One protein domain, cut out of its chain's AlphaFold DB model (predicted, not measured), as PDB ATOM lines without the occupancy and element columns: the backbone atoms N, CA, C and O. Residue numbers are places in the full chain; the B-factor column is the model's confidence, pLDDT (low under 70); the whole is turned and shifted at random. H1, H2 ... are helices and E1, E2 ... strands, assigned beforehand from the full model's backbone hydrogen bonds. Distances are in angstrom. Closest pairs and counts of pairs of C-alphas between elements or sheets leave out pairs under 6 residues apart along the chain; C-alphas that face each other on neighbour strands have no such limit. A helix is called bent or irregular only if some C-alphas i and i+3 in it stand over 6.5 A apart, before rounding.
ATOM      1  N   ASN A 210      -9.078 -54.249 -25.643       94.62
ATOM      2  CA  ASN A 210      -9.668 -52.995 -25.206       94.62
ATOM      3  C   ASN A 210     -10.261 -52.193 -26.369       94.62
ATOM      4  O   ASN A 210      -9.636 -52.084 -27.424       94.62
ATOM      5  N   ILE A 211     -11.417 -51.574 -26.126       96.19
ATOM      6  CA  ILE A 211     -11.916 -50.435 -26.903       96.19
ATOM      7  C   ILE A 211     -11.907 -49.216 -25.989       96.19
ATOM      8  O   ILE A 211     -12.452 -49.271 -24.888       96.19
ATOM      9  N   SER A 212     -11.341 -48.110 -26.454       98.19
ATOM     10  CA  SER A 212     -11.366 -46.825 -25.763       98.19
ATOM     11  C   SER A 212     -11.884 -45.753 -26.709       98.19
ATOM     12  O   SER A 212     -11.432 -45.656 -27.848       98.19
ATOM     13  N   VAL A 213     -12.860 -44.980 -26.243       98.50
ATOM     14  CA  VAL A 213     -13.486 -43.884 -26.981       98.50
ATOM     15  C   VAL A 213     -13.682 -42.699 -26.032       98.50
ATOM     16  O   VAL A 213     -14.793 -42.474 -25.538       98.50
ATOM     17  N   PRO A 214     -12.607 -41.965 -25.695       98.06
ATOM     18  CA  PRO A 214     -12.745 -40.695 -24.998       98.06
ATOM     19  C   PRO A 214     -13.475 -39.675 -25.880       98.06
ATOM     20  O   PRO A 214     -13.454 -39.763 -27.110       98.06
ATOM     21  N   ASN A 215     -14.111 -38.694 -25.240       96.56
ATOM     22  CA  ASN A 215     -14.850 -37.613 -25.896       96.56
ATOM     23  C   ASN A 215     -15.931 -38.105 -26.879       96.56
ATOM     24  O   ASN A 215     -16.227 -37.433 -27.872       96.56
ATOM     25  N   LEU A 216     -16.527 -39.270 -26.616       98.62
ATOM     26  CA  LEU A 216     -17.615 -39.814 -27.417       98.62
ATOM     27  C   LEU A 216     -18.785 -38.827 -27.423       98.62
ATOM     28  O   LEU A 216     -19.235 -38.380 -26.369       98.62
ATOM     29  N   SER A 217     -19.313 -38.530 -28.607       98.62
ATOM     30  CA  SER A 217     -20.560 -37.788 -28.790       98.62
ATOM     31  C   SER A 217     -21.389 -38.448 -29.882       98.62
ATOM     32  O   SER A 217     -21.005 -38.434 -31.049       98.62
ATOM     33  N   ILE A 218     -22.559 -38.968 -29.520       98.56
ATOM     34  CA  ILE A 218     -23.529 -39.575 -30.432       98.56
ATOM     35  C   ILE A 218     -24.767 -38.688 -30.485       98.56
ATOM     36  O   ILE A 218     -25.296 -38.287 -29.448       98.56
ATOM     37  N   LYS A 219     -25.262 -38.416 -31.692       98.62
ATOM     38  CA  LYS A 219     -26.554 -37.768 -31.918       98.62
ATOM     39  C   LYS A 219     -27.406 -38.620 -32.843       98.62
ATOM     40  O   LYS A 219     -26.960 -39.050 -33.907       98.62
ATOM     41  N   THR A 220     -28.650 -38.837 -32.445       97.62
ATOM     42  CA  THR A 220     -29.699 -39.367 -33.323       97.62
ATOM     43  C   THR A 220     -30.535 -38.195 -33.844       97.62
ATOM     44  O   THR A 220     -30.118 -37.036 -33.769       97.62
ATOM     45  N   GLU A 221     -31.712 -38.454 -34.408       92.75
ATOM     46  CA  GLU A 221     -32.661 -37.378 -34.714       92.75
ATOM     47  C   GLU A 221     -33.260 -36.742 -33.447       92.75
ATOM     48  O   GLU A 221     -33.610 -35.564 -33.479       92.75
ATOM     49  N   ASN A 222     -33.357 -37.491 -32.338       93.69
ATOM     50  CA  ASN A 222     -34.103 -37.068 -31.145       93.69
ATOM     51  C   ASN A 222     -33.348 -37.239 -29.818       93.69
ATOM     52  O   ASN A 222     -33.873 -36.826 -28.783       93.69
ATOM     53  N   SER A 223     -32.145 -37.814 -29.852       97.44
ATOM     54  CA  SER A 223     -31.343 -38.142 -28.674       97.44
ATOM     55  C   SER A 223     -29.897 -37.673 -28.822       97.44
ATOM     56  O   SER A 223     -29.352 -37.622 -29.929       97.44
ATOM     57  N   THR A 224     -29.247 -37.393 -27.698       98.19
ATOM     58  CA  THR A 224     -27.817 -37.095 -27.607       98.19
ATOM     59  C   THR A 224     -27.174 -37.845 -26.449       98.19
ATOM     60  O   THR A 224     -27.757 -37.942 -25.375       98.19
ATOM     61  N   LEU A 225     -25.950 -38.325 -26.648       98.38
ATOM     62  CA  LEU A 225     -25.145 -38.988 -25.627       98.38
ATOM     63  C   LEU A 225     -23.704 -38.497 -25.725       98.38
ATOM     64  O   LEU A 225     -23.126 -38.525 -26.809       98.38
ATOM     65  N   LYS A 226     -23.121 -38.080 -24.604       98.75
ATOM     66  CA  LYS A 226     -21.720 -37.686 -24.486       98.75
ATOM     67  C   LYS A 226     -21.050 -38.359 -23.302       98.75
ATOM     68  O   LYS A 226     -21.633 -38.452 -22.218       98.75
ATOM     69  N   GLY A 227     -19.793 -38.744 -23.469       98.38
ATOM     70  CA  GLY A 227     -19.038 -39.364 -22.391       98.38
ATOM     71  C   GLY A 227     -17.702 -39.951 -22.812       98.38
ATOM     72  O   GLY A 227     -17.255 -39.750 -23.934       98.38
ATOM     73  N   ASP A 228     -17.106 -40.714 -21.903       98.62
ATOM     74  CA  ASP A 228     -15.861 -41.443 -22.135       98.62
ATOM     75  C   ASP A 228     -16.112 -42.933 -21.940       98.62
ATOM     76  O   ASP A 228     -16.429 -43.362 -20.829       98.62
ATOM     77  N   LEU A 229     -15.983 -43.715 -23.011       98.50
ATOM     78  CA  LEU A 229     -16.209 -45.157 -22.974       98.50
ATOM     79  C   LEU A 229     -14.885 -45.919 -22.958       98.50
ATOM     80  O   LEU A 229     -14.012 -45.696 -23.797       98.50
ATOM     81  N   GLN A 230     -14.777 -46.895 -22.066       98.38
ATOM     82  CA  GLN A 230     -13.751 -47.920 -22.098       98.38
ATOM     83  C   GLN A 230     -14.383 -49.301 -21.912       98.38
ATOM     84  O   GLN A 230     -15.111 -49.559 -20.958       98.38
ATOM     85  N   LEU A 231     -14.076 -50.213 -22.828       97.81
ATOM     86  CA  LEU A 231     -14.438 -51.621 -22.749       97.81
ATOM     87  C   LEU A 231     -13.164 -52.438 -22.593       97.81
ATOM     88  O   LEU A 231     -12.216 -52.244 -23.349       97.81
ATOM     89  N   THR A 232     -13.143 -53.366 -21.642       97.06
ATOM     90  CA  THR A 232     -12.032 -54.311 -21.454       97.06
ATOM     91  C   THR A 232     -12.553 -55.738 -21.536       97.06
ATOM     92  O   THR A 232     -13.589 -56.053 -20.948       97.06
ATOM     93  N   TYR A 233     -11.855 -56.588 -22.285       94.06
ATOM     94  CA  TYR A 233     -12.313 -57.935 -22.620       94.06
ATOM     95  C   TYR A 233     -11.155 -58.831 -23.077       94.06
ATOM     96  O   TYR A 233     -10.115 -58.339 -23.506       94.06
ATOM     97  N   ASP A 234     -11.352 -60.148 -23.071       88.44
ATOM     98  CA  ASP A 234     -10.657 -61.036 -24.007       88.44
ATOM     99  C   ASP A 234     -11.518 -61.197 -25.272       88.44
ATOM    100  O   ASP A 234     -12.740 -61.252 -25.190       88.44
ATOM    101  N   ARG A 235     -10.940 -61.371 -26.470       79.19
ATOM    102  CA  ARG A 235     -11.744 -61.562 -27.706       79.19
ATOM    103  C   ARG A 235     -12.781 -62.692 -27.622       79.19
ATOM    104  O   ARG A 235     -13.861 -62.614 -28.208       79.19
ATOM    105  N   LYS A 236     -12.469 -63.761 -26.884       82.19
ATOM    106  CA  LYS A 236     -13.389 -64.887 -26.639       82.19
ATOM    107  C   LYS A 236     -14.642 -64.475 -25.850       82.19
ATOM    108  O   LYS A 236     -15.634 -65.201 -25.873       82.19
ATOM    109  N   ASP A 237     -14.595 -63.341 -25.159       86.38
ATOM    110  CA  ASP A 237     -15.663 -62.847 -24.298       86.38
ATOM    111  C   ASP A 237     -16.799 -62.203 -25.088       86.38
ATOM    112  O   ASP A 237     -17.917 -62.179 -24.588       86.38
ATOM    113  N   PHE A 238     -16.578 -61.787 -26.343       82.62
ATOM    114  CA  PHE A 238     -17.646 -61.248 -27.197       82.62
ATOM    115  C   PHE A 238     -18.809 -62.228 -27.396       82.62
ATOM    116  O   PHE A 238     -19.950 -61.790 -27.507       82.62
ATOM    117  N   VAL A 239     -18.546 -63.543 -27.363       84.38
ATOM    118  CA  VAL A 239     -19.594 -64.580 -27.433       84.38
ATOM    119  C   VAL A 239     -20.596 -64.458 -26.277       84.38
ATOM    120  O   VAL A 239     -21.760 -64.821 -26.424       84.38
ATOM    121  N   ASP A 240     -20.142 -63.934 -25.139       87.06
ATOM    122  CA  ASP A 240     -20.915 -63.694 -23.923       87.06
ATOM    123  C   ASP A 240     -20.751 -62.228 -23.479       87.06
ATOM    124  O   ASP A 240     -20.342 -61.915 -22.358       87.06
ATOM    125  N   PHE A 241     -21.016 -61.318 -24.424       88.00
ATOM    126  CA  PHE A 241     -20.776 -59.883 -24.272       88.00
ATOM    127  C   PHE A 241     -21.422 -59.303 -23.008       88.00
ATOM    128  O   PHE A 241     -20.798 -58.538 -22.276       88.00
ATOM    129  N   VAL A 242     -22.664 -59.714 -22.743       88.94
ATOM    130  CA  VAL A 242     -23.506 -59.218 -21.648       88.94
ATOM    131  C   VAL A 242     -22.908 -59.533 -20.271       88.94
ATOM    132  O   VAL A 242     -23.037 -58.716 -19.357       88.94
ATOM    133  N   ASN A 243     -22.212 -60.666 -20.120       92.50
ATOM    134  CA  ASN A 243     -21.678 -61.109 -18.829       92.50
ATOM    135  C   ASN A 243     -20.155 -60.968 -18.689       92.50
ATOM    136  O   ASN A 243     -19.650 -61.140 -17.580       92.50
ATOM    137  N   LYS A 244     -19.409 -60.705 -19.771       94.56
ATOM    138  CA  LYS A 244     -17.935 -60.761 -19.736       94.56
ATOM    139  C   LYS A 244     -17.207 -59.512 -20.199       94.56
ATOM    140  O   LYS A 244     -16.063 -59.319 -19.797       94.56
ATOM    141  N   VAL A 245     -17.828 -58.664 -21.016       94.81
ATOM    142  CA  VAL A 245     -17.190 -57.402 -21.399       94.81
ATOM    143  C   VAL A 245     -17.381 -56.408 -20.270       94.81
ATOM    144  O   VAL A 245     -18.512 -56.094 -19.906       94.81
ATOM    145  N   ASN A 246     -16.274 -55.930 -19.708       97.62
ATOM    146  CA  ASN A 246     -16.300 -54.952 -18.634       97.62
ATOM    147  C   ASN A 246     -16.368 -53.540 -19.213       97.62
ATOM    148  O   ASN A 246     -15.468 -53.124 -19.944       97.62
ATOM    149  N   TRP A 247     -17.415 -52.817 -18.847       98.00
ATOM    150  CA  TRP A 247     -17.668 -51.430 -19.186       98.00
ATOM    151  C   TRP A 247     -17.147 -50.514 -18.078       98.00
ATOM    152  O   TRP A 247     -17.319 -50.787 -16.891       98.00
ATOM    153  N   ASP A 248     -16.527 -49.420 -18.493       98.50
ATOM    154  CA  ASP A 248     -16.289 -48.205 -17.720       98.50
ATOM    155  C   ASP A 248     -16.764 -47.061 -18.624       98.50
ATOM    156  O   ASP A 248     -16.145 -46.778 -19.652       98.50
ATOM    157  N   PHE A 249     -17.942 -46.507 -18.337       98.50
ATOM    158  CA  PHE A 249     -18.566 -45.484 -19.164       98.50
ATOM    159  C   PHE A 249     -18.983 -44.287 -18.324       98.50
ATOM    160  O   PHE A 249     -19.964 -44.333 -17.580       98.50
ATOM    161  N   LYS A 250     -18.262 -43.183 -18.501       98.56
ATOM    162  CA  LYS A 250     -18.560 -41.907 -17.852       98.56
ATOM    163  C   LYS A 250     -19.519 -41.116 -18.710       98.56
ATOM    164  O   LYS A 250     -19.112 -40.507 -19.699       98.56
ATOM    165  N   ILE A 251     -20.795 -41.135 -18.354       98.50
ATOM    166  CA  ILE A 251     -21.845 -40.432 -19.082       98.50
ATOM    167  C   ILE A 251     -21.918 -39.011 -18.535       98.50
ATOM    168  O   ILE A 251     -22.456 -38.763 -17.456       98.50
ATOM    169  N   SER A 252     -21.382 -38.065 -19.299       98.00
ATOM    170  CA  SER A 252     -21.431 -36.644 -18.937       98.00
ATOM    171  C   SER A 252     -22.795 -36.024 -19.239       98.00
ATOM    172  O   SER A 252     -23.264 -35.169 -18.490       98.00
ATOM    173  N   GLU A 253     -23.440 -36.461 -20.322       97.69
ATOM    174  CA  GLU A 253     -24.735 -35.953 -20.765       97.69
ATOM    175  C   GLU A 253     -25.438 -37.010 -21.621       97.69
ATOM    176  O   GLU A 253     -24.948 -37.381 -22.683       97.69
ATOM    177  N   GLY A 254     -26.598 -37.477 -21.184       97.56
ATOM    178  CA  GLY A 254     -27.550 -38.223 -21.995       97.56
ATOM    179  C   GLY A 254     -28.884 -37.490 -22.003       97.56
ATOM    180  O   GLY A 254     -29.397 -37.170 -20.936       97.56
ATOM    181  N   ASP A 255     -29.440 -37.231 -23.180       97.00
ATOM    182  CA  ASP A 255     -30.824 -36.792 -23.391       97.00
ATOM    183  C   ASP A 255     -31.425 -37.742 -24.421       97.00
ATOM    184  O   ASP A 255     -31.009 -37.755 -25.578       97.00
ATOM    185  N   PHE A 256     -32.339 -38.599 -23.985       95.62
ATOM    186  CA  PHE A 256     -32.854 -39.694 -24.788       95.62
ATOM    187  C   PHE A 256     -34.344 -39.531 -25.050       95.62
ATOM    188  O   PHE A 256     -35.150 -39.415 -24.121       95.62
ATOM    189  N   ASP A 257     -34.721 -39.629 -26.323       94.44
ATOM    190  CA  ASP A 257     -36.068 -40.034 -26.693       94.44
ATOM    191  C   ASP A 257     -36.205 -41.533 -26.427       94.44
ATOM    192  O   ASP A 257     -35.469 -42.370 -26.958       94.44
ATOM    193  N   THR A 258     -37.164 -41.891 -25.585       92.00
ATOM    194  CA  THR A 258     -37.401 -43.291 -25.220       92.00
ATOM    195  C   THR A 258     -37.715 -44.184 -26.415       92.00
ATOM    196  O   THR A 258     -37.450 -45.380 -26.346       92.00
ATOM    197  N   ASN A 259     -38.213 -43.662 -27.540       91.88
ATOM    198  CA  ASN A 259     -38.408 -44.470 -28.743       91.88
ATOM    199  C   ASN A 259     -37.088 -44.962 -29.356       91.88
ATOM    200  O   ASN A 259     -37.090 -46.029 -29.972       91.88
ATOM    201  N   ASP A 260     -35.978 -44.245 -29.158       92.69
ATOM    202  CA  ASP A 260     -34.651 -44.718 -29.560       92.69
ATOM    203  C   ASP A 260     -34.197 -45.866 -28.646       92.69
ATOM    204  O   ASP A 260     -33.778 -46.916 -29.135       92.69
ATOM    205  N   LEU A 261     -34.367 -45.717 -27.326       90.44
ATOM    206  CA  LEU A 261     -33.999 -46.742 -26.337       90.44
ATOM    207  C   LEU A 261     -34.846 -48.017 -26.463       90.44
ATOM    208  O   LEU A 261     -34.340 -49.130 -26.320       90.44
ATOM    209  N   ARG A 262     -36.134 -47.869 -26.796       91.25
ATOM    210  CA  ARG A 262     -37.085 -48.980 -26.952       91.25
ATOM    211  C   ARG A 262     -36.698 -49.985 -28.024       91.25
ATOM    212  O   ARG A 262     -37.147 -51.127 -27.972       91.25
ATOM    213  N   ARG A 263     -35.851 -49.585 -28.976       91.44
ATOM    214  CA  ARG A 263     -35.278 -50.502 -29.967       91.44
ATOM    215  C   ARG A 263     -34.463 -51.604 -29.297       91.44
ATOM    216  O   ARG A 263     -34.463 -52.718 -29.805       91.44
ATOM    217  N   PHE A 264     -33.823 -51.309 -28.167       87.69
ATOM    218  CA  PHE A 264     -32.986 -52.243 -27.416       87.69
ATOM    219  C   PHE A 264     -33.747 -52.937 -26.281       87.69
ATOM    220  O   PHE A 264     -33.426 -54.073 -25.950       87.69
ATOM    221  N   TYR A 265     -34.766 -52.283 -25.710       84.00
ATOM    222  CA  TYR A 265     -35.573 -52.841 -24.623       84.00
ATOM    223  C   TYR A 265     -37.023 -52.334 -24.680       84.00
ATOM    224  O   TYR A 265     -37.315 -51.166 -24.430       84.00
ATOM    225  N   ASN A 266     -37.956 -53.215 -25.037       78.50
ATOM    226  CA  ASN A 266     -39.340 -52.860 -25.366       78.50
ATOM    227  C   ASN A 266     -40.217 -52.477 -24.158       78.50
ATOM    228  O   ASN A 266     -41.293 -51.918 -24.378       78.50
ATOM    229  N   GLU A 267     -39.770 -52.742 -22.927       82.06
ATOM    230  CA  GLU A 267     -40.481 -52.399 -21.682       82.06
ATOM    231  C   GLU A 267     -40.366 -50.909 -21.306       82.06
ATOM    232  O   GLU A 267     -41.051 -50.431 -20.402       82.06
ATOM    233  N   ILE A 268     -39.524 -50.139 -22.007       85.00
ATOM    234  CA  ILE A 268     -39.436 -48.687 -21.815       85.00
ATOM    235  C   ILE A 268     -40.724 -48.028 -22.339       85.00
ATOM    236  O   ILE A 268     -41.222 -48.350 -23.423       85.00
ATOM    237  N   THR A 269     -41.261 -47.076 -21.569       86.75
ATOM    238  CA  THR A 269     -42.469 -46.318 -21.938       86.75
ATOM    239  C   THR A 269     -42.193 -45.452 -23.175       86.75
ATOM    240  O   THR A 269     -41.171 -44.776 -23.203       86.75
ATOM    241  N   PRO A 270     -43.048 -45.473 -24.216       89.81
ATOM    242  CA  PRO A 270     -42.835 -44.690 -25.433       89.81
ATOM    243  C   PRO A 270     -43.182 -43.207 -25.268       89.81
ATOM    244  O   PRO A 270     -44.077 -42.863 -24.503       89.81
ATOM    245  N   ASN A 271     -42.593 -42.367 -26.127       88.62
ATOM    246  CA  ASN A 271     -42.864 -40.923 -26.242       88.62
ATOM    247  C   ASN A 271     -42.528 -40.103 -24.991       88.62
ATOM    248  O   ASN A 271     -43.075 -39.022 -24.790       88.62
ATOM    249  N   GLU A 272     -41.606 -40.618 -24.192       90.50
ATOM    250  CA  GLU A 272     -41.028 -39.934 -23.047       90.50
ATOM    251  C   GLU A 272     -39.616 -39.442 -23.349       90.50
ATOM    252  O   GLU A 272     -38.932 -39.958 -24.244       90.50
ATOM    253  N   ARG A 273     -39.174 -38.472 -22.547       92.62
ATOM    254  CA  ARG A 273     -37.801 -37.973 -22.541       92.62
ATOM    255  C   ARG A 273     -37.131 -38.291 -21.212       92.62
ATOM    256  O   ARG A 273     -37.728 -38.095 -20.152       92.62
ATOM    257  N   VAL A 274     -35.896 -38.778 -21.286       93.50
ATOM    258  CA  VAL A 274     -35.089 -39.122 -20.114       93.50
ATOM    259  C   VAL A 274     -33.719 -38.480 -20.246       93.50
ATOM    260  O   VAL A 274     -33.035 -38.700 -21.243       93.50
ATOM    261  N   THR A 275     -33.304 -37.725 -19.233       95.56
ATOM    262  CA  THR A 275     -31.925 -37.254 -19.117       95.56
ATOM    263  C   THR A 275     -31.163 -38.100 -18.106       95.56
ATOM    264  O   THR A 275     -31.726 -38.506 -17.089       95.56
ATOM    265  N   ILE A 276     -29.903 -38.420 -18.404       96.06
ATOM    266  CA  ILE A 276     -29.047 -39.287 -17.584       96.06
ATOM    267  C   ILE A 276     -27.620 -38.732 -17.558       96.06
ATOM    268  O   ILE A 276     -27.087 -38.317 -18.583       96.06
ATOM    269  N   SER A 277     -26.980 -38.772 -16.396       98.12
ATOM    270  CA  SER A 277     -25.524 -38.654 -16.233       98.12
ATOM    271  C   SER A 277     -25.068 -39.558 -15.089       98.12
ATOM    272  O   SER A 277     -25.885 -39.889 -14.229       98.12
ATOM    273  N   GLY A 278     -23.803 -39.963 -15.083       98.00
ATOM    274  CA  GLY A 278     -23.234 -40.841 -14.059       98.00
ATOM    275  C   GLY A 278     -22.130 -41.735 -14.615       98.00
ATOM    276  O   GLY A 278     -21.889 -41.761 -15.824       98.00
ATOM    277  N   ASP A 279     -21.481 -42.481 -13.731       98.25
ATOM    278  CA  ASP A 279     -20.333 -43.321 -14.061       98.25
ATOM    279  C   ASP A 279     -20.726 -44.800 -13.984       98.25
ATOM    280  O   ASP A 279     -20.884 -45.361 -12.899       98.25
ATOM    281  N   LEU A 280     -20.904 -45.440 -15.139       98.06
ATOM    282  CA  LEU A 280     -21.247 -46.857 -15.229       98.06
ATOM    283  C   LEU A 280     -19.986 -47.719 -15.164       98.06
ATOM    284  O   LEU A 280     -19.085 -47.548 -15.981       98.06
ATOM    285  N   THR A 281     -19.949 -48.703 -14.264       98.50
ATOM    286  CA  THR A 281     -18.867 -49.698 -14.196       98.50
ATOM    287  C   THR A 281     -19.391 -51.124 -14.017       98.50
ATOM    288  O   THR A 281     -20.341 -51.360 -13.273       98.50
ATOM    289  N   GLY A 282     -18.760 -52.101 -14.674       97.75
ATOM    290  CA  GLY A 282     -19.098 -53.527 -14.561       97.75
ATOM    291  C   GLY A 282     -19.519 -54.151 -15.889       97.75
ATOM    292  O   GLY A 282     -19.225 -53.622 -16.953       97.75
ATOM    293  N   VAL A 283     -20.191 -55.296 -15.848       96.69
ATOM    294  CA  VAL A 283     -20.699 -55.970 -17.060       96.69
ATOM    295  C   VAL A 283     -22.173 -55.620 -17.250       96.69
ATOM    296  O   VAL A 283     -22.858 -55.325 -16.279       96.69
ATOM    297  N   LEU A 284     -22.713 -55.675 -18.469       92.50
ATOM    298  CA  LEU A 284     -24.100 -55.240 -18.706       92.50
ATOM    299  C   LEU A 284     -25.154 -56.012 -17.890       92.50
ATOM    300  O   LEU A 284     -26.238 -55.488 -17.641       92.50
ATOM    301  N   ASN A 285     -24.846 -57.237 -17.454       93.75
ATOM    302  CA  ASN A 285     -25.723 -58.010 -16.575       93.75
ATOM    303  C   ASN A 285     -25.505 -57.779 -15.066       93.75
ATOM    304  O   ASN A 285     -26.263 -58.310 -14.257       93.75
ATOM    305  N   ASP A 286     -24.463 -57.047 -14.670       96.88
ATOM    306  CA  ASP A 286     -24.092 -56.746 -13.283       96.88
ATOM    307  C   ASP A 286     -23.210 -55.483 -13.275       96.88
ATOM    308  O   ASP A 286     -21.981 -55.565 -13.400       96.88
ATOM    309  N   PHE A 287     -23.850 -54.313 -13.202       97.38
ATOM    310  CA  PHE A 287     -23.179 -53.016 -13.285       97.38
ATOM    311  C   PHE A 287     -23.657 -52.046 -12.215       97.38
ATOM    312  O   PHE A 287     -24.814 -52.050 -11.790       97.38
ATOM    313  N   LYS A 288     -22.749 -51.167 -11.812       97.88
ATOM    314  CA  LYS A 288     -23.017 -50.045 -10.923       97.88
ATOM    315  C   LYS A 288     -23.041 -48.755 -11.714       97.88
ATOM    316  O   LYS A 288     -22.367 -48.656 -12.736       97.88
ATOM    317  N   VAL A 289     -23.814 -47.791 -11.239       97.75
ATOM    318  CA  VAL A 289     -23.791 -46.419 -11.731       97.75
ATOM    319  C   VAL A 289     -23.594 -45.507 -10.537       97.75
ATOM    320  O   VAL A 289     -24.519 -45.325  -9.746       97.75
ATOM    321  N   ASP A 290     -22.385 -44.975 -10.412       98.00
ATOM    322  CA  ASP A 290     -22.038 -44.033  -9.354       98.00
ATOM    323  C   ASP A 290     -22.421 -42.612  -9.794       98.00
ATOM    324  O   ASP A 290     -22.329 -42.263 -10.977       98.00
ATOM    325  N   ASN A 291     -22.841 -41.773  -8.845       96.81
ATOM    326  CA  ASN A 291     -23.281 -40.396  -9.088       96.81
ATOM    327  C   ASN A 291     -24.386 -40.288 -10.159       96.81
ATOM    328  O   ASN A 291     -24.402 -39.330 -10.943       96.81
ATOM    329  N   LEU A 292     -25.299 -41.264 -10.216       97.25
ATOM    330  CA  LEU A 292     -26.410 -41.239 -11.157       97.25
ATOM    331  C   LEU A 292     -27.245 -39.988 -10.906       97.25
ATOM    332  O   LEU A 292     -27.692 -39.738  -9.789       97.25
ATOM    333  N   LYS A 293     -27.523 -39.252 -11.976       96.31
ATOM    334  CA  LYS A 293     -28.615 -38.285 -12.037       96.31
ATOM    335  C   LYS A 293     -29.480 -38.649 -13.216       96.31
ATOM    336  O   LYS A 293     -29.033 -38.532 -14.356       96.31
ATOM    337  N   ALA A 294     -30.692 -39.101 -12.934       93.50
ATOM    338  CA  ALA A 294     -31.678 -39.418 -13.949       93.50
ATOM    339  C   ALA A 294     -32.947 -38.605 -13.718       93.50
ATOM    340  O   ALA A 294     -33.451 -38.523 -12.595       93.50
ATOM    341  N   GLN A 295     -33.478 -38.035 -14.793       91.44
ATOM    342  CA  GLN A 295     -34.740 -37.318 -14.768       91.44
ATOM    343  C   GLN A 295     -35.617 -37.761 -15.935       91.44
ATOM    344  O   GLN A 295     -35.167 -37.825 -17.076       91.44
ATOM    345  N   SER A 296     -36.887 -38.041 -15.654       86.12
ATOM    346  CA  SER A 296     -37.912 -38.247 -16.676       86.12
ATOM    347  C   SER A 296     -39.070 -37.294 -16.409       86.12
ATOM    348  O   SER A 296     -39.710 -37.363 -15.354       86.12
ATOM    349  N   LEU A 297     -39.295 -36.369 -17.351       75.44
ATOM    350  CA  LEU A 297     -40.204 -35.227 -17.191       75.44
ATOM    351  C   LEU A 297     -39.956 -34.458 -15.865       75.44
ATOM    352  O   LEU A 297     -38.847 -34.448 -15.334       75.44
ATOM    353  N   ASP A 298     -40.986 -33.804 -15.320       67.12
ATOM    354  CA  ASP A 298     -40.996 -33.227 -13.963       67.12
ATOM    355  C   ASP A 298     -41.492 -34.244 -12.906       67.12
ATOM    356  O   ASP A 298     -41.830 -33.896 -11.768       67.12
ATOM    357  N   GLU A 299     -41.603 -35.516 -13.294       74.88
ATOM    358  CA  GLU A 299     -42.266 -36.552 -12.506       74.88
ATOM    359  C   GLU A 299     -41.286 -37.421 -11.735       74.88
ATOM    360  O   GLU A 299     -41.580 -37.767 -10.596       74.88
ATOM    361  N   ILE A 300     -40.130 -37.763 -12.304       84.31
ATOM    362  CA  ILE A 300     -39.166 -38.655 -11.650       84.31
ATOM    363  C   ILE A 300     -37.791 -38.005 -11.646       84.31
ATOM    364  O   ILE A 300     -37.262 -37.681 -12.707       84.31
ATOM    365  N   VAL A 301     -37.209 -37.864 -10.454       89.56
ATOM    366  CA  VAL A 301     -35.813 -37.459 -10.250       89.56
ATOM    367  C   VAL A 301     -35.141 -38.492  -9.354       89.56
ATOM    368  O   VAL A 301     -35.632 -38.773  -8.258       89.56
ATOM    369  N   ILE A 302     -34.033 -39.054  -9.831       91.50
ATOM    370  CA  ILE A 302     -33.189 -40.010  -9.112       91.50
ATOM    371  C   ILE A 302     -31.785 -39.420  -9.042       91.50
ATOM    372  O   ILE A 302     -31.175 -39.183 -10.083       91.50
ATOM    373  N   GLU A 303     -31.277 -39.214  -7.829       95.19
ATOM    374  CA  GLU A 303     -29.886 -38.843  -7.572       95.19
ATOM    375  C   GLU A 303     -29.289 -39.795  -6.529       95.19
ATOM    376  O   GLU A 303     -29.827 -39.916  -5.423       95.19
ATOM    377  N   GLY A 304     -28.203 -40.485  -6.873       96.12
ATOM    378  CA  GLY A 304     -27.543 -41.430  -5.971       96.12
ATOM    379  C   GLY A 304     -26.704 -42.483  -6.683       96.12
ATOM    380  O   GLY A 304     -26.498 -42.412  -7.892       96.12
ATOM    381  N   ASP A 305     -26.255 -43.481  -5.932       97.50
ATOM    382  CA  ASP A 305     -25.498 -44.615  -6.459       97.50
ATOM    383  C   ASP A 305     -26.432 -45.810  -6.648       97.50
ATOM    384  O   ASP A 305     -27.228 -46.134  -5.765       97.50
ATOM    385  N   MET A 306     -26.340 -46.479  -7.794       96.56
ATOM    386  CA  MET A 306     -27.230 -47.583  -8.159       96.56
ATOM    387  C   MET A 306     -26.445 -48.840  -8.514       96.56
ATOM    388  O   MET A 306     -25.392 -48.781  -9.141       96.56
ATOM    389  N   HIS A 307     -26.996 -50.004  -8.186       97.00
ATOM    390  CA  HIS A 307     -26.505 -51.307  -8.614       97.00
ATOM    391  C   HIS A 307     -27.629 -52.068  -9.310       97.00
ATOM    392  O   HIS A 307     -28.695 -52.297  -8.739       97.00
ATOM    393  N   PHE A 308     -27.374 -52.468 -10.550       94.88
ATOM    394  CA  PHE A 308     -28.300 -53.209 -11.387       94.88
ATOM    395  C   PHE A 308     -27.742 -54.598 -11.674       94.88
ATOM    396  O   PHE A 308     -26.578 -54.746 -12.054       94.88
ATOM    397  N   LYS A 309     -28.587 -55.624 -11.540       95.62
ATOM    398  CA  LYS A 309     -28.217 -56.999 -11.877       95.62
ATOM    399  C   LYS A 309     -29.346 -57.737 -12.582       95.62
ATOM    400  O   LYS A 309     -30.503 -57.624 -12.182       95.62
ATOM    401  N   ASN A 310     -28.980 -58.546 -13.576       91.75
ATOM    402  CA  ASN A 310     -29.862 -59.388 -14.381       91.75
ATOM    403  C   ASN A 310     -30.986 -58.609 -15.091       91.75
ATOM    404  O   ASN A 310     -32.110 -59.093 -15.181       91.75
ATOM    405  N   LEU A 311     -30.702 -57.391 -15.574       84.38
ATOM    406  CA  LEU A 311     -31.671 -56.599 -16.349       84.38
ATOM    407  C   LEU A 311     -31.832 -57.075 -17.801       84.38
ATOM    408  O   LEU A 311     -32.803 -56.702 -18.446       84.38
ATOM    409  N   ILE A 312     -30.861 -57.831 -18.323       82.25
ATOM    410  CA  ILE A 312     -30.811 -58.247 -19.734       82.25
ATOM    411  C   ILE A 312     -30.939 -59.766 -19.853       82.25
ATOM    412  O   ILE A 312     -31.651 -60.275 -20.714       82.25
ATOM    413  N   GLU A 313     -30.238 -60.511 -18.997       85.56
ATOM    414  CA  GLU A 313     -30.320 -61.967 -18.944       85.56
ATOM    415  C   GLU A 313     -30.671 -62.433 -17.535       85.56
ATOM    416  O   GLU A 313     -30.191 -61.886 -16.545       85.56
ATOM    417  N   ASN A 314     -31.452 -63.514 -17.440       86.31
ATOM    418  CA  ASN A 314     -31.975 -64.044 -16.175       86.31
ATOM    419  C   ASN A 314     -32.880 -63.053 -15.420       86.31
ATOM    420  O   ASN A 314     -32.842 -63.009 -14.188       86.31
ATOM    421  N   GLU A 315     -33.724 -62.325 -16.159       83.94
ATOM    422  CA  GLU A 315     -34.657 -61.311 -15.641       83.94
ATOM    423  C   GLU A 315     -35.496 -61.803 -14.452       83.94
ATOM    424  O   GLU A 315     -35.744 -61.046 -13.531       83.94
ATOM    425  N   GLU A 316     -35.849 -63.088 -14.366       88.56
ATOM    426  CA  GLU A 316     -36.576 -63.663 -13.213       88.56
ATOM    427  C   GLU A 316     -35.874 -63.462 -11.850       88.56
ATOM    428  O   GLU A 316     -36.507 -63.566 -10.800       88.56
ATOM    429  N   ASN A 317     -34.564 -63.191 -11.846       90.69
ATOM    430  CA  ASN A 317     -33.761 -62.909 -10.652       90.69
ATOM    431  C   ASN A 317     -33.133 -61.505 -10.700       90.69
ATOM    432  O   ASN A 317     -32.022 -61.313 -10.188       90.69
ATOM    433  N   PHE A 318     -33.793 -60.548 -11.357       91.94
ATOM    434  CA  PHE A 318     -33.322 -59.169 -11.391       91.94
ATOM    435  C   PHE A 318     -33.369 -58.521 -10.010       91.94
ATOM    436  O   PHE A 318     -34.258 -58.787  -9.196       91.94
ATOM    437  N   PHE A 319     -32.403 -57.644  -9.749       92.06
ATOM    438  CA  PHE A 319     -32.504 -56.707  -8.642       92.06
ATOM    439  C   PHE A 319     -31.928 -55.350  -9.018       92.06
ATOM    440  O   PHE A 319     -31.044 -55.227  -9.869       92.06
ATOM    441  N   ILE A 320     -32.461 -54.341  -8.341       91.44
ATOM    442  CA  ILE A 320     -31.999 -52.964  -8.393       91.44
ATOM    443  C   ILE A 320     -31.848 -52.519  -6.943       91.44
ATOM    444  O   ILE A 320     -32.812 -52.563  -6.176       91.44
ATOM    445  N   GLU A 321     -30.637 -52.142  -6.565       93.88
ATOM    446  CA  GLU A 321     -30.306 -51.579  -5.258       93.88
ATOM    447  C   GLU A 321     -29.815 -50.145  -5.463       93.88
ATOM    448  O   GLU A 321     -29.195 -49.849  -6.482       93.88
ATOM    449  N   GLY A 322     -30.121 -49.244  -4.533       91.12
ATOM    450  CA  GLY A 322     -29.712 -47.849  -4.643       91.12
ATOM    451  C   GLY A 322     -29.517 -47.187  -3.288       91.12
ATOM    452  O   GLY A 322     -30.285 -47.445  -2.357       91.12
ATOM    453  N   ASP A 323     -28.501 -46.334  -3.204       92.50
ATOM    454  CA  ASP A 323     -28.282 -45.389  -2.111       92.50
ATOM    455  C   ASP A 323     -28.584 -43.979  -2.629       92.50
ATOM    456  O   ASP A 323     -27.869 -43.442  -3.474       92.50
ATOM    457  N   PHE A 324     -29.709 -43.412  -2.187       90.19
ATOM    458  CA  PHE A 324     -30.277 -42.201  -2.775       90.19
ATOM    459  C   PHE A 324     -29.915 -40.962  -1.960       90.19
ATOM    460  O   PHE A 324     -30.285 -40.846  -0.789       90.19
ATOM    461  N   GLU A 325     -29.313 -39.978  -2.622       88.94
ATOM    462  CA  GLU A 325     -29.251 -38.609  -2.111       88.94
ATOM    463  C   GLU A 325     -30.620 -37.927  -2.245       88.94
ATOM    464  O   GLU A 325     -31.064 -37.211  -1.343       88.94
ATOM    465  N   ASN A 326     -31.307 -38.184  -3.362       84.00
ATOM    466  CA  ASN A 326     -32.626 -37.647  -3.656       84.00
ATOM    467  C   ASN A 326     -33.442 -38.627  -4.510       84.00
ATOM    468  O   ASN A 326     -32.972 -39.159  -5.515       84.00
ATOM    469  N   LEU A 327     -34.697 -38.829  -4.121       86.75
ATOM    470  CA  LEU A 327     -35.678 -39.582  -4.893       86.75
ATOM    471  C   LEU A 327     -37.008 -38.836  -4.838       86.75
ATOM    472  O   LEU A 327     -37.656 -38.773  -3.790       86.75
ATOM    473  N   GLN A 328     -37.431 -38.294  -5.978       86.81
ATOM    474  CA  GLN A 328     -38.700 -37.591  -6.110       86.81
ATOM    475  C   GLN A 328     -39.582 -38.285  -7.142       86.81
ATOM    476  O   GLN A 328     -39.150 -38.551  -8.260       86.81
ATOM    477  N   VAL A 329     -40.835 -38.535  -6.754       83.88
ATOM    478  CA  VAL A 329     -41.891 -39.017  -7.648       83.88
ATOM    479  C   VAL A 329     -43.104 -38.093  -7.522       83.88
ATOM    480  O   VAL A 329     -43.805 -38.108  -6.507       83.88
ATOM    481  N   SER A 330     -43.344 -37.272  -8.539       79.44
ATOM    482  CA  SER A 330     -44.511 -36.400  -8.687       79.44
ATOM    483  C   SER A 330     -45.461 -36.997  -9.715       79.44
ATOM    484  O   SER A 330     -45.049 -37.349 -10.808       79.44
ATOM    485  N   LYS A 331     -46.755 -37.062  -9.399       66.31
ATOM    486  CA  LYS A 331     -47.784 -37.350 -10.402       66.31
ATOM    487  C   LYS A 331     -48.415 -36.034 -10.835       66.31
ATOM    488  O   LYS A 331     -49.078 -35.397 -10.013       66.31
ATOM    489  N   SER A 332     -48.235 -35.637 -12.091       58.09
ATOM    490  CA  SER A 332     -48.981 -34.514 -12.661       58.09
ATOM    491  C   SER A 332     -50.438 -34.957 -12.819       58.09
ATOM    492  O   SER A 332     -50.737 -35.894 -13.558       58.09
ATOM    493  N   SER A 333     -51.342 -34.364 -12.037       51.16
ATOM    494  CA  SER A 333     -52.784 -34.662 -12.051       51.16
ATOM    495  C   SER A 333     -53.513 -34.051 -13.235       51.16
ATOM    496  O   SER A 333     -53.232 -32.857 -13.494       51.16
TER     497      SER A 333
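AT A GLANCE: This is residues 210 to 333 of the 333 residues of an uncharacterized protein of Nonlabens tegetincola (UniProt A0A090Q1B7). One sheet of seven long strands, E1 to E7, is folded like a trough: each strand bends sharply part-way along, by 62 to 109 degrees, and the sheet has two arms that meet in a V. H1 sits at one rim of this trough, beside the strand ends, and H2 at the other rim, followed by the long link 262 to 272. The printed part has 124 residues, with the named elements running E1 E2 H1 E3 H2 E4 E5 E6 E7; the sheet's order is E1 E2 E3 E4 E5 E6 E7, antiparallel throughout, and the class is mostly strand. The whole is compact, with a radius of gyration of the C-alphas of 15.1 A, and only just elongated, spanning 52 by 34 by 28 A.

IN THESE COORDINATES: E1, residues 210 to 220, is 25.6 A long and begins with C-alpha 210 at (-9.668, -52.995, -25.206). E2 is residues 224 to 232, 24.2 A; E3, residues 246 to 257, 26.0 A; E4, residues 273 to 283, 25.4 A. E5 is residues 286 to 296, 23.3 A; E6, residues 300 to 309, 21.4 A; E7, residues 319 to 329, 20.1 A, ending with C-alpha 329 at (-41.891, -39.017, -7.648). H1 is residues 235 to 244, 10.1 A, and is irregular: C-alphas 239 and 242 are 8.8 A apart. H2 is residues 258 to 261, 5.0 A.

HOW THE PARTS SIT: The sheet is twisted, with E1 and E7 as its edge strands. The bends come at residue 252 in E3, by 88 degrees, and at residue 279 in E4, by 79 degrees. These two are antiparallel, with N 249 and O 280 at 2.8 A. On one side of them, E2 pairs with E3 through N 230 and O 248, 2.8 A, and forms a hairpin with E1, with N 213 and O 229 at 2.8 A. E4 to E7 form a meander, each strand the antiparallel neighbour of the one before: N 281 and O 288 are 2.9 A apart, N 289 and O 306 2.8 A, N 307 and O 321 2.8 A. H1 stands at the sheet's level, 1.0 A in height; its closest C-alphas to E4 are Asn 243 and Val 283, 5.5 A. H2 only grazes the sheet. In H1, 2 of 6 O i to N i+4 pairs and 4 of 7 O i to N i+3 pairs are within hydrogen-bond range; H2 is too short for an O i to N i+4 pair.

THE WHOLE: The C-alphas farthest apart are those of Lys 236 and Ser 333, the chain's last residue, at 51.8 A. The printed part has no cut. The link from H2 to E4, of 11 residues, is long. The mean pLDDT of the printed part is 91.6; residue 298 and residues 331 to 333 are under 70.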